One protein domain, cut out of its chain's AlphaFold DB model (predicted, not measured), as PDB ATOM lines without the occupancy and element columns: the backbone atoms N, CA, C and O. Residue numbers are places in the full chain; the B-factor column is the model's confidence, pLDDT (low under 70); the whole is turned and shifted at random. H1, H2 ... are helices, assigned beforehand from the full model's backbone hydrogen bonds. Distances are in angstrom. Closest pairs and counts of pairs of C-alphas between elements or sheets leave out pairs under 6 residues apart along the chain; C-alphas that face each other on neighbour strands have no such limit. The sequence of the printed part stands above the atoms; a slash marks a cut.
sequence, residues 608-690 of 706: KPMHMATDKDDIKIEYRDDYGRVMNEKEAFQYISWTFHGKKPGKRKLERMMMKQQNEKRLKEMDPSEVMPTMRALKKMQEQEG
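This is residues 608 to 690 of the 706 residues of an uncharacterized protein of Vitrella brassicaformis (strain CCMP3155) (UniProt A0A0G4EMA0). Long H2 is the middle stroke of an open zigzag, with H1 across a gap, H3 leading to arm H4, and residues 608 to 632 looping ahead of H1. The printed part has 83 residues, H1 to H4 in order and no named strand: all helix. It is extended, with radius of gyration of the C-alphas 19.6 A, spanning 59 by 40 by 19 A.

Find C-alpha 651 at (-21.116, -20.450, 3.400); H2, residues 651 to 669, runs 26.6 A from there. H1, residues 633 to 645, precedes it. After H3, residues 672 to 675, H4, residues 677 to 689, ends at (-40.391, 13.554, -22.212).

H2 and H3 are close but not clearly touching; their closest C-alphas, 667 and 675, are 7.2 A apart. H3 and H4 only just touch, only at the corner, with 3 pairs of C-alphas within 8 A, closest 673 and 679 at 5.7 A. H1 is apart from the others. Every O i to N i+4 pair in H1, H2 and H4 is within hydrogen-bond range.

C-alphas 617 and 689 are farthest apart, 62.0 A. The printed part has no cut, and the helices' links are tight. Look for pLDDT under 70 at residues 608 to 616 and 672 to 675.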
ATOM      1  N   LYS A 608       4.771  -4.706  -9.688       53.09
ATOM      2  CA  LYS A 608       4.613  -5.234 -11.039       53.09
ATOM      3  C   LYS A 608       3.727  -6.468 -10.933       53.09
ATOM      4  O   LYS A 608       4.030  -7.349 -10.130       53.09
ATOM      5  N   PRO A 609       2.650  -6.554 -11.715       52.50
ATOM      6  CA  PRO A 609       1.897  -7.781 -11.754       52.50
ATOM      7  C   PRO A 609       2.805  -8.936 -12.179       52.50
ATOM      8  O   PRO A 609       3.359  -8.917 -13.276       52.50
ATOM      9  N   MET A 610       2.902  -9.973 -11.348       52.41
ATOM     10  CA  MET A 610       3.636 -11.213 -11.658       52.41
ATOM     11  C   MET A 610       3.095 -11.963 -12.895       52.41
ATOM     12  O   MET A 610       3.601 -13.017 -13.265       52.41
ATOM     13  N   HIS A 611       2.054 -11.437 -13.545       53.69
ATOM     14  CA  HIS A 611       1.387 -12.039 -14.689       53.69
ATOM     15  C   HIS A 611       1.944 -11.608 -16.055       53.69
ATOM     16  O   HIS A 611       1.355 -12.001 -17.059       53.69
ATOM     17  N   MET A 612       3.053 -10.864 -16.138       54.97
ATOM     18  CA  MET A 612       3.774 -10.648 -17.403       54.97
ATOM     19  C   MET A 612       5.253 -11.009 -17.245       54.97
ATOM     20  O   MET A 612       5.930 -10.484 -16.365       54.97
ATOM     21  N   ALA A 613       5.735 -11.929 -18.084       56.91
ATOM     22  CA  ALA A 613       7.144 -12.305 -18.142       56.91
ATOM     23  C   ALA A 613       7.931 -11.186 -18.833       56.91
ATOM     24  O   ALA A 613       7.533 -10.724 -19.904       56.91
ATOM     25  N   THR A 614       9.017 -10.735 -18.210       61.59
ATOM     26  CA  THR A 614       9.893  -9.703 -18.775       61.59
ATOM     27  C   THR A 614      10.834 -10.273 -19.833       61.59
ATOM     28  O   THR A 614      11.112  -9.583 -20.812       61.59
ATOM     29  N   ASP A 615      11.228 -11.545 -19.695       67.31
ATOM     30  CA  ASP A 615      12.118 -12.248 -20.617       67.31
ATOM     31  C   ASP A 615      11.566 -13.610 -21.086       67.31
ATOM     32  O   ASP A 615      10.679 -14.208 -20.480       67.31
ATOM     33  N   LYS A 616      12.101 -14.121 -22.205       68.81
ATOM     34  CA  LYS A 616      11.657 -15.384 -22.839       68.81
ATOM     35  C   LYS A 616      11.912 -16.637 -21.995       68.81
ATOM     36  O   LYS A 616      11.263 -17.649 -22.240       68.81
ATOM     37  N   ASP A 617      12.819 -16.538 -21.026       77.94
ATOM     38  CA  ASP A 617      13.203 -17.625 -20.122       77.94
ATOM     39  C   ASP A 617      12.706 -17.385 -18.677       77.94
ATOM     40  O   ASP A 617      13.065 -18.134 -17.769       77.94
ATOM     41  N   ASP A 618      11.866 -16.366 -18.446       77.19
ATOM     42  CA  ASP A 618      11.286 -16.104 -17.126       77.19
ATOM     43  C   ASP A 618      10.134 -17.072 -16.819       77.19
ATOM     44  O   ASP A 618       9.188 -17.243 -17.596       77.19
ATOM     45  N   ILE A 619      10.176 -17.679 -15.631       78.94
ATOM     46  CA  ILE A 619       9.108 -18.555 -15.143       78.94
ATOM     47  C   ILE A 619       7.905 -17.699 -14.741       78.94
ATOM     48  O   ILE A 619       7.931 -16.975 -13.746       78.94
ATOM     49  N   LYS A 620       6.812 -17.835 -15.492       78.88
ATOM     50  CA  LYS A 620       5.542 -17.171 -15.199       78.88
ATOM     51  C   LYS A 620       4.744 -17.955 -14.154       78.88
ATOM     52  O   LYS A 620       4.237 -19.037 -14.445       78.88
ATOM     53  N   ILE A 621       4.588 -17.395 -12.955       82.62
ATOM     54  CA  ILE A 621       3.781 -18.003 -11.888       82.62
ATOM     55  C   ILE A 621       2.406 -17.338 -11.852       82.62
ATOM     56  O   ILE A 621       2.263 -16.188 -11.444       82.62
ATOM     57  N   GLU A 622       1.378 -18.084 -12.252       84.88
ATOM     58  CA  GLU A 622      -0.015 -17.638 -12.212       84.88
ATOM     59  C   GLU A 622      -0.859 -18.587 -11.369       84.88
ATOM     60  O   GLU A 622      -0.897 -19.793 -11.607       84.88
ATOM     61  N   TYR A 623      -1.605 -18.016 -10.427       88.38
ATOM     62  CA  TYR A 623      -2.617 -18.745  -9.675       88.38
ATOM     63  C   TYR A 623      -3.954 -18.616 -10.398       88.38
ATOM     64  O   TYR A 623      -4.357 -17.512 -10.764       88.38
ATOM     65  N   ARG A 624      -4.638 -19.736 -10.633       88.62
ATOM     66  CA  ARG A 624      -5.933 -19.777 -11.322       88.62
ATOM     67  C   ARG A 624      -6.989 -20.430 -10.437       88.62
ATOM     68  O   ARG A 624      -6.697 -21.417  -9.770       88.62
ATOM     69  N   ASP A 625      -8.200 -19.882 -10.475       87.31
ATOM     70  CA  ASP A 625      -9.388 -20.487  -9.859       87.31
ATOM     71  C   ASP A 625      -9.901 -21.678 -10.692       87.31
ATOM     72  O   ASP A 625      -9.566 -21.808 -11.871       87.31
ATOM     73  N   ASP A 626     -10.826 -22.469 -10.131       88.25
ATOM     74  CA  ASP A 626     -11.542 -23.570 -10.813       88.25
ATOM     75  C   ASP A 626     -12.204 -23.145 -12.141       88.25
ATOM     76  O   ASP A 626     -12.439 -23.957 -13.033       88.25
ATOM     77  N   TYR A 627     -12.497 -21.850 -12.287       83.62
ATOM     78  CA  TYR A 627     -13.109 -21.253 -13.476       83.62
ATOM     79  C   TYR A 627     -12.089 -20.709 -14.490       83.62
ATOM     80  O   TYR A 627     -12.474 -20.002 -15.421       83.62
ATOM     81  N   GLY A 628     -10.790 -20.952 -14.289       84.25
ATOM     82  CA  GLY A 628      -9.716 -20.484 -15.171       84.25
ATOM     83  C   GLY A 628      -9.421 -18.980 -15.093       84.25
ATOM     84  O   GLY A 628      -8.615 -18.478 -15.876       84.25
ATOM     85  N   ARG A 629     -10.040 -18.245 -14.156       85.19
ATOM     86  CA  ARG A 629      -9.717 -16.833 -13.893       85.19
ATOM     87  C   ARG A 629      -8.353 -16.755 -13.209       85.19
ATOM     88  O   ARG A 629      -8.142 -17.440 -12.212       85.19
ATOM     89  N   VAL A 630      -7.466 -15.896 -13.711       85.81
ATOM     90  CA  VAL A 630      -6.215 -15.564 -13.016       85.81
ATOM     91  C   VAL A 630      -6.568 -14.828 -11.727       85.81
ATOM     92  O   VAL A 630      -7.233 -13.792 -11.742       85.81
ATOM     93  N   MET A 631      -6.180 -15.423 -10.611       86.31
ATOM     94  CA  MET A 631      -6.496 -14.967  -9.273       86.31
ATOM     95  C   MET A 631      -5.513 -13.871  -8.849       86.31
ATOM     96  O   MET A 631      -4.332 -13.896  -9.199       86.31
ATOM     97  N   ASN A 632      -6.006 -12.890  -8.097       86.00
ATOM     98  CA  ASN A 632      -5.155 -11.843  -7.535       86.00
ATOM     99  C   ASN A 632      -4.252 -12.418  -6.425       86.00
ATOM    100  O   ASN A 632      -4.637 -13.381  -5.772       86.00
ATOM    101  N   GLU A 633      -3.104 -11.806  -6.130       83.62
ATOM    102  CA  GLU A 633      -2.142 -12.281  -5.117       83.62
ATOM    103  C   GLU A 633      -2.792 -12.508  -3.743       83.62
ATOM    104  O   GLU A 633      -2.593 -13.541  -3.105       83.62
ATOM    105  N   LYS A 634      -3.648 -11.572  -3.310       86.75
ATOM    106  CA  LYS A 634      -4.395 -11.675  -2.044       86.75
ATOM    107  C   LYS A 634      -5.392 -12.834  -2.052       86.75
ATOM    108  O   LYS A 634      -5.567 -13.504  -1.037       86.75
ATOM    109  N   GLU A 635      -6.067 -13.046  -3.175       86.06
ATOM    110  CA  GLU A 635      -7.022 -14.144  -3.332       86.06
ATOM    111  C   GLU A 635      -6.272 -15.484  -3.385       86.06
ATOM    112  O   GLU A 635      -6.673 -16.431  -2.712       86.06
ATOM    113  N   ALA A 636      -5.120 -15.524  -4.060       91.12
ATOM    114  CA  ALA A 636      -4.260 -16.693  -4.159       91.12
ATOM    115  C   ALA A 636      -3.707 -17.120  -2.812       91.12
ATOM    116  O   ALA A 636      -3.836 -18.285  -2.436       91.12
ATOM    117  N   PHE A 637      -3.186 -16.173  -2.037       91.75
ATOM    118  CA  PHE A 637      -2.753 -16.445  -0.677       91.75
ATOM    119  C   PHE A 637      -3.903 -16.961   0.199       91.75
ATOM    120  O   PHE A 637      -3.711 -17.907   0.963       91.75
ATOM    121  N   GLN A 638      -5.110 -16.390   0.086       90.88
ATOM    122  CA  GLN A 638      -6.275 -16.868   0.843       90.88
ATOM    123  C   GLN A 638      -6.672 -18.291   0.456       90.88
ATOM    124  O   GLN A 638      -6.914 -19.109   1.343       90.88
ATOM    125  N   TYR A 639      -6.705 -18.594  -0.842       91.56
ATOM    126  CA  TYR A 639      -7.000 -19.929  -1.341       91.56
ATOM    127  C   TYR A 639      -5.979 -20.951  -0.825       91.56
ATOM    128  O   TYR A 639      -6.369 -21.945  -0.210       91.56
ATOM    129  N   ILE A 640      -4.683 -20.643  -0.967       92.50
ATOM    130  CA  ILE A 640      -3.579 -21.472  -0.461       92.50
ATOM    131  C   ILE A 640      -3.683 -21.647   1.059       92.50
ATOM    132  O   ILE A 640      -3.507 -22.750   1.571       92.50
ATOM    133  N   SER A 641      -4.026 -20.590   1.794       93.50
ATOM    134  CA  SER A 641      -4.204 -20.653   3.248       93.50
ATOM    135  C   SER A 641      -5.369 -21.565   3.641       93.50
ATOM    136  O   SER A 641      -5.246 -22.349   4.581       93.50
ATOM    137  N   TRP A 642      -6.499 -21.515   2.928       93.19
ATOM    138  CA  TRP A 642      -7.626 -22.418   3.188       93.19
ATOM    139  C   TRP A 642      -7.287 -23.868   2.872       93.19
ATOM    140  O   TRP A 642      -7.689 -24.750   3.635       93.19
ATOM    141  N   THR A 643      -6.549 -24.120   1.786       92.56
ATOM    142  CA  THR A 643      -6.082 -25.471   1.456       92.56
ATOM    143  C   THR A 643      -5.069 -25.975   2.476       92.56
ATOM    144  O   THR A 643      -5.179 -27.111   2.924       92.56
ATOM    145  N   PHE A 644      -4.151 -25.113   2.915       95.06
ATOM    146  CA  PHE A 644      -3.115 -25.444   3.891       95.06
ATOM    147  C   PHE A 644      -3.704 -25.750   5.272       95.06
ATOM    148  O   PHE A 644      -3.354 -26.746   5.897       95.06
ATOM    149  N   HIS A 645      -4.650 -24.933   5.741       94.06
ATOM    150  CA  HIS A 645      -5.291 -25.136   7.042       94.06
ATOM    151  C   HIS A 645      -6.470 -26.121   7.010       94.06
ATOM    152  O   HIS A 645      -7.054 -26.388   8.061       94.06
ATOM    153  N   GLY A 646      -6.880 -26.616   5.834       94.12
ATOM    154  CA  GLY A 646      -8.039 -27.504   5.667       94.12
ATOM    155  C   GLY A 646      -9.388 -26.881   6.062       94.12
ATOM    156  O   GLY A 646     -10.399 -27.578   6.153       94.12
ATOM    157  N   LYS A 647      -9.429 -25.565   6.310       92.75
ATOM    158  CA  LYS A 647     -10.607 -24.823   6.776       92.75
ATOM    159  C   LYS A 647     -11.118 -23.929   5.656       92.75
ATOM    160  O   LYS A 647     -10.601 -22.836   5.430       92.75
ATOM    161  N   LYS A 648     -12.157 -24.394   4.962       89.38
ATOM    162  CA  LYS A 648     -12.827 -23.618   3.911       89.38
ATOM    163  C   LYS A 648     -13.583 -22.421   4.507       89.38
ATOM    164  O   LYS A 648     -14.079 -22.502   5.634       89.38
ATOM    165  N   PRO A 649     -13.712 -21.315   3.758       92.25
ATOM    166  CA  PRO A 649     -14.501 -20.173   4.192       92.25
ATOM    167  C   PRO A 649     -15.966 -20.589   4.374       92.25
ATOM    168  O   PRO A 649     -16.516 -21.351   3.580       92.25
ATOM    169  N   GLY A 650     -16.611 -20.078   5.428       92.12
ATOM    170  CA  GLY A 650     -18.014 -20.391   5.713       92.12
ATOM    171  C   GLY A 650     -18.963 -19.967   4.582       92.12
ATOM    172  O   GLY A 650     -18.670 -19.035   3.828       92.12
ATOM    173  N   LYS A 651     -20.140 -20.607   4.500       94.12
ATOM    174  CA  LYS A 651     -21.116 -20.450   3.400       94.12
ATOM    175  C   LYS A 651     -21.422 -18.989   3.052       94.12
ATOM    176  O   LYS A 651     -21.325 -18.602   1.896       94.12
ATOM    177  N   ARG A 652     -21.689 -18.149   4.059       93.75
ATOM    178  CA  ARG A 652     -21.993 -16.719   3.866       93.75
ATOM    179  C   ARG A 652     -20.831 -15.945   3.234       93.75
ATOM    180  O   ARG A 652     -21.052 -15.018   2.462       93.75
ATOM    181  N   LYS A 653     -19.585 -16.302   3.567       91.25
ATOM    182  CA  LYS A 653     -18.391 -15.673   2.985       91.25
ATOM    183  C   LYS A 653     -18.214 -16.120   1.533       91.25
ATOM    184  O   LYS A 653     -17.953 -15.279   0.680       91.25
ATOM    185  N   LEU A 654     -18.438 -17.404   1.255       89.12
ATOM    186  CA  LEU A 654     -18.380 -17.959  -0.097       89.12
ATOM    187  C   LEU A 654     -19.469 -17.367  -1.012       89.12
ATOM    188  O   LEU A 654     -19.164 -16.952  -2.125       89.12
ATOM    189  N   GLU A 655     -20.702 -17.219  -0.521       92.31
ATOM    190  CA  GLU A 655     -21.798 -16.548  -1.241       92.31
ATOM    191  C   GLU A 655     -21.465 -15.085  -1.567       92.31
ATOM    192  O   GLU A 655     -21.664 -14.650  -2.700       92.31
ATOM    193  N   ARG A 656     -20.895 -14.329  -0.614       92.62
ATOM    194  CA  ARG A 656     -20.446 -12.946  -0.863       92.62
ATOM    195  C   ARG A 656     -19.357 -12.873  -1.929       92.62
ATOM    196  O   ARG A 656     -19.412 -11.990  -2.780       92.62
ATOM    197  N   MET A 657     -18.379 -13.779  -1.893       85.69
ATOM    198  CA  MET A 657     -17.324 -13.827  -2.909       85.69
ATOM    199  C   MET A 657     -17.893 -14.165  -4.288       85.69
ATOM    200  O   MET A 657     -17.572 -13.475  -5.252       85.69
ATOM    201  N   MET A 658     -18.787 -15.155  -4.383       87.44
ATOM    202  CA  MET A 658     -19.452 -15.490  -5.648       87.44
ATOM    203  C   MET A 658     -20.283 -14.322  -6.182       87.44
ATOM    204  O   MET A 658     -20.214 -14.020  -7.370       87.44
ATOM    205  N   MET A 659     -21.018 -13.621  -5.317       90.38
ATOM    206  CA  MET A 659     -21.815 -12.459  -5.711       90.38
ATOM    207  C   MET A 659     -20.931 -11.301  -6.190       90.38
ATOM    208  O   MET A 659     -21.222 -10.689  -7.216       90.38
ATOM    209  N   LYS A 660     -19.798 -11.053  -5.517       87.81
ATOM    210  CA  LYS A 660     -18.806 -10.067  -5.965       87.81
ATOM    211  C   LYS A 660     -18.271 -10.409  -7.359       87.81
ATOM    212  O   LYS A 660     -18.258  -9.539  -8.223       87.81
ATOM    213  N   GLN A 661     -17.905 -11.669  -7.595       85.12
ATOM    214  CA  GLN A 661     -17.426 -12.121  -8.904       85.12
ATOM    215  C   GLN A 661     -18.505 -12.014  -9.988       85.12
ATOM    216  O   GLN A 661     -18.211 -11.611 -11.109       85.12
ATOM    217  N   GLN A 662     -19.759 -12.348  -9.675       87.44
ATOM    218  CA  GLN A 662     -20.879 -12.187 -10.607       87.44
ATOM    219  C   GLN A 662     -21.130 -10.718 -10.944       87.44
ATOM    220  O   GLN A 662     -21.348 -10.396 -12.108       87.44
ATOM    221  N   ASN A 663     -21.061  -9.824  -9.957       85.69
ATOM    222  CA  ASN A 663     -21.190  -8.391 -10.190       85.69
ATOM    223  C   ASN A 663     -20.049  -7.844 -11.044       85.69
ATOM    224  O   ASN A 663     -20.308  -7.026 -11.914       85.69
ATOM    225  N   GLU A 664     -18.813  -8.290 -10.825       82.75
ATOM    226  CA  GLU A 664     -17.669  -7.874 -11.639       82.75
ATOM    227  C   GLU A 664     -17.801  -8.364 -13.086       82.75
ATOM    228  O   GLU A 664     -17.629  -7.577 -14.014       82.75
ATOM    229  N   LYS A 665     -18.201  -9.628 -13.287       84.06
ATOM    230  CA  LYS A 665     -18.529 -10.159 -14.622       84.06
ATOM    231  C   LYS A 665     -19.638  -9.345 -15.283       84.06
ATOM    232  O   LYS A 665     -19.471  -8.884 -16.402       84.06
ATOM    233  N   ARG A 666     -20.725  -9.088 -14.553       83.56
ATOM    234  CA  ARG A 666     -21.856  -8.290 -15.033       83.56
ATOM    235  C   ARG A 666     -21.445  -6.861 -15.378       83.56
ATOM    236  O   ARG A 666     -21.899  -6.333 -16.381       83.56
ATOM    237  N   LEU A 667     -20.595  -6.237 -14.570       78.81
ATOM    238  CA  LEU A 667     -20.090  -4.890 -14.825       78.81
ATOM    239  C   LEU A 667     -19.200  -4.854 -16.071       78.81
ATOM    240  O   LEU A 667     -19.253  -3.886 -16.817       78.81
ATOM    241  N   LYS A 668     -18.413  -5.912 -16.297       80.81
ATOM    242  CA  LYS A 668     -17.565  -6.064 -17.483       80.81
ATOM    243  C   LYS A 668     -18.368  -6.357 -18.757       80.81
ATOM    244  O   LYS A 668     -17.939  -5.969 -19.835       80.81
ATOM    245  N   GLU A 669     -19.500  -7.045 -18.633       82.31
ATOM    246  CA  GLU A 669     -20.401  -7.379 -19.745       82.31
ATOM    247  C   GLU A 669     -21.385  -6.249 -20.095       82.31
ATOM    248  O   GLU A 669     -21.887  -6.209 -21.214       82.31
ATOM    249  N   MET A 670     -21.696  -5.349 -19.156       78.06
ATOM    250  CA  MET A 670     -22.667  -4.272 -19.368       78.06
ATOM    251  C   MET A 670     -22.084  -3.086 -20.142       78.06
ATOM    252  O   MET A 670     -20.965  -2.644 -19.884       78.06
ATOM    253  N   ASP A 671     -22.907  -2.498 -21.016       75.75
ATOM    254  CA  ASP A 671     -22.562  -1.276 -21.737       75.75
ATOM    255  C   ASP A 671     -22.316  -0.107 -20.765       75.75
ATOM    256  O   ASP A 671     -23.120   0.122 -19.852       75.75
ATOM    257  N   PRO A 672     -21.269   0.714 -20.970       69.94
ATOM    258  CA  PRO A 672     -20.952   1.837 -20.084       69.94
ATOM    259  C   PRO A 672     -22.098   2.861 -19.971       69.94
ATOM    260  O   PRO A 672     -22.261   3.501 -18.929       69.94
ATOM    261  N   SER A 673     -22.942   2.973 -21.002       66.06
ATOM    262  CA  SER A 673     -24.153   3.808 -21.008       66.06
ATOM    263  C   SER A 673     -25.244   3.283 -20.072       66.06
ATOM    264  O   SER A 673     -26.007   4.062 -19.499       66.06
ATOM    265  N   GLU A 674     -25.307   1.968 -19.874       68.12
ATOM    266  CA  GLU A 674     -26.223   1.347 -18.934       68.12
ATOM    267  C   GLU A 674     -25.626   1.252 -17.541       68.12
ATOM    268  O   GLU A 674     -26.392   1.128 -16.603       68.12
ATOM    269  N   VAL A 675     -24.312   1.306 -17.347       69.50
ATOM    270  CA  VAL A 675     -23.698   1.198 -16.011       69.50
ATOM    271  C   VAL A 675     -23.831   2.495 -15.208       69.50
ATOM    272  O   VAL A 675     -24.084   2.452 -14.001       69.50
ATOM    273  N   MET A 676     -23.709   3.651 -15.865       77.81
ATOM    274  CA  MET A 676     -23.665   4.948 -15.186       77.81
ATOM    275  C   MET A 676     -25.062   5.403 -14.710       77.81
ATOM    276  O   MET A 676     -25.981   5.525 -15.528       77.81
ATOM    277  N   PRO A 677     -25.255   5.722 -13.410       79.62
ATOM    278  CA  PRO A 677     -26.547   6.173 -12.880       79.62
ATOM    279  C   PRO A 677     -27.096   7.425 -13.576       79.62
ATOM    280  O   PRO A 677     -28.302   7.541 -13.784       79.62
ATOM    281  N   THR A 678     -26.205   8.331 -13.978       80.06
ATOM    282  CA  THR A 678     -26.525   9.571 -14.696       80.06
ATOM    283  C   THR A 678     -27.061   9.299 -16.100       80.06
ATOM    284  O   THR A 678     -28.073   9.874 -16.487       80.06
ATOM    285  N   MET A 679     -26.455   8.364 -16.833       76.94
ATOM    286  CA  MET A 679     -26.897   7.968 -18.175       76.94
ATOM    287  C   MET A 679     -28.227   7.211 -18.137       76.94
ATOM    288  O   MET A 679     -29.096   7.447 -18.976       76.94
ATOM    289  N   ARG A 680     -28.448   6.371 -17.115       82.38
ATOM    290  CA  ARG A 680     -29.760   5.748 -16.862       82.38
ATOM    291  C   ARG A 680     -30.841   6.785 -16.564       82.38
ATOM    292  O   ARG A 680     -31.956   6.648 -17.060       82.38
ATOM    293  N   ALA A 681     -30.535   7.789 -15.741       82.94
ATOM    294  CA  ALA A 681     -31.469   8.867 -15.427       82.94
ATOM    295  C   ALA A 681     -31.796   9.693 -16.677       82.94
ATOM    296  O   ALA A 681     -32.968   9.926 -16.954       82.94
ATOM    297  N   LEU A 682     -30.783  10.035 -17.478       81.12
ATOM    298  CA  LEU A 682     -30.956  10.746 -18.742       81.12
ATOM    299  C   LEU A 682     -31.831   9.957 -19.728       81.12
ATOM    300  O   LEU A 682     -32.772  10.516 -20.279       81.12
ATOM    301  N   LYS A 683     -31.580   8.652 -19.899       80.31
ATOM    302  CA  LYS A 683     -32.380   7.774 -20.772       80.31
ATOM    303  C   LYS A 683     -33.839   7.692 -20.309       80.31
ATOM    304  O   LYS A 683     -34.745   7.815 -21.123       80.31
ATOM    305  N   LYS A 684     -34.070   7.583 -18.996       83.25
ATOM    306  CA  LYS A 684     -35.423   7.618 -18.414       83.25
ATOM    307  C   LYS A 684     -36.122   8.961 -18.626       83.25
ATOM    308  O   LYS A 684     -37.309   8.962 -18.923       83.25
ATOM    309  N   MET A 685     -35.418  10.087 -18.486       82.50
ATOM    310  CA  MET A 685     -36.000  11.409 -18.757       82.50
ATOM    311  C   MET A 685     -36.321  11.579 -20.246       82.50
ATOM    312  O   MET A 685     -37.411  12.025 -20.578       82.50
ATOM    313  N   GLN A 686     -35.442  11.127 -21.144       82.44
ATOM    314  CA  GLN A 686     -35.691  11.134 -22.592       82.44
ATOM    315  C   GLN A 686     -36.900  10.270 -22.986       82.44
ATOM    316  O   GLN A 686     -37.695  10.674 -23.834       82.44
ATOM    317  N   GLU A 687     -37.069   9.102 -22.357       82.56
ATOM    318  CA  GLU A 687     -38.243   8.233 -22.534       82.56
ATOM    319  C   GLU A 687     -39.533   8.885 -22.006       82.56
ATOM    320  O   GLU A 687     -40.579   8.769 -22.642       82.56
ATOM    321  N   GLN A 688     -39.466   9.585 -20.867       82.94
ATOM    322  CA  GLN A 688     -40.613  10.266 -20.247       82.94
ATOM    323  C   GLN A 688     -41.055  11.516 -21.008       82.94
ATOM    324  O   GLN A 688     -42.252  11.750 -21.162       82.94
ATOM    325  N   GLU A 689     -40.105  12.319 -21.481       80.75
ATOM    326  CA  GLU A 689     -40.391  13.554 -22.212       80.75
ATOM    327  C   GLU A 689     -40.837  13.279 -23.654       80.75
ATOM    328  O   GLU A 689     -41.340  14.180 -24.324       80.75
ATOM    329  N   GLY A 690     -40.658  12.045 -24.152       72.44
ATOM    330  CA  GLY A 690     -40.960  11.681 -25.539       72.44
ATOM    331  C   GLY A 690     -40.182  12.526 -26.553       72.44
ATOM    332  O   GLY A 690     -40.559  12.600 -27.724       72.44
TER     333      GLY A 690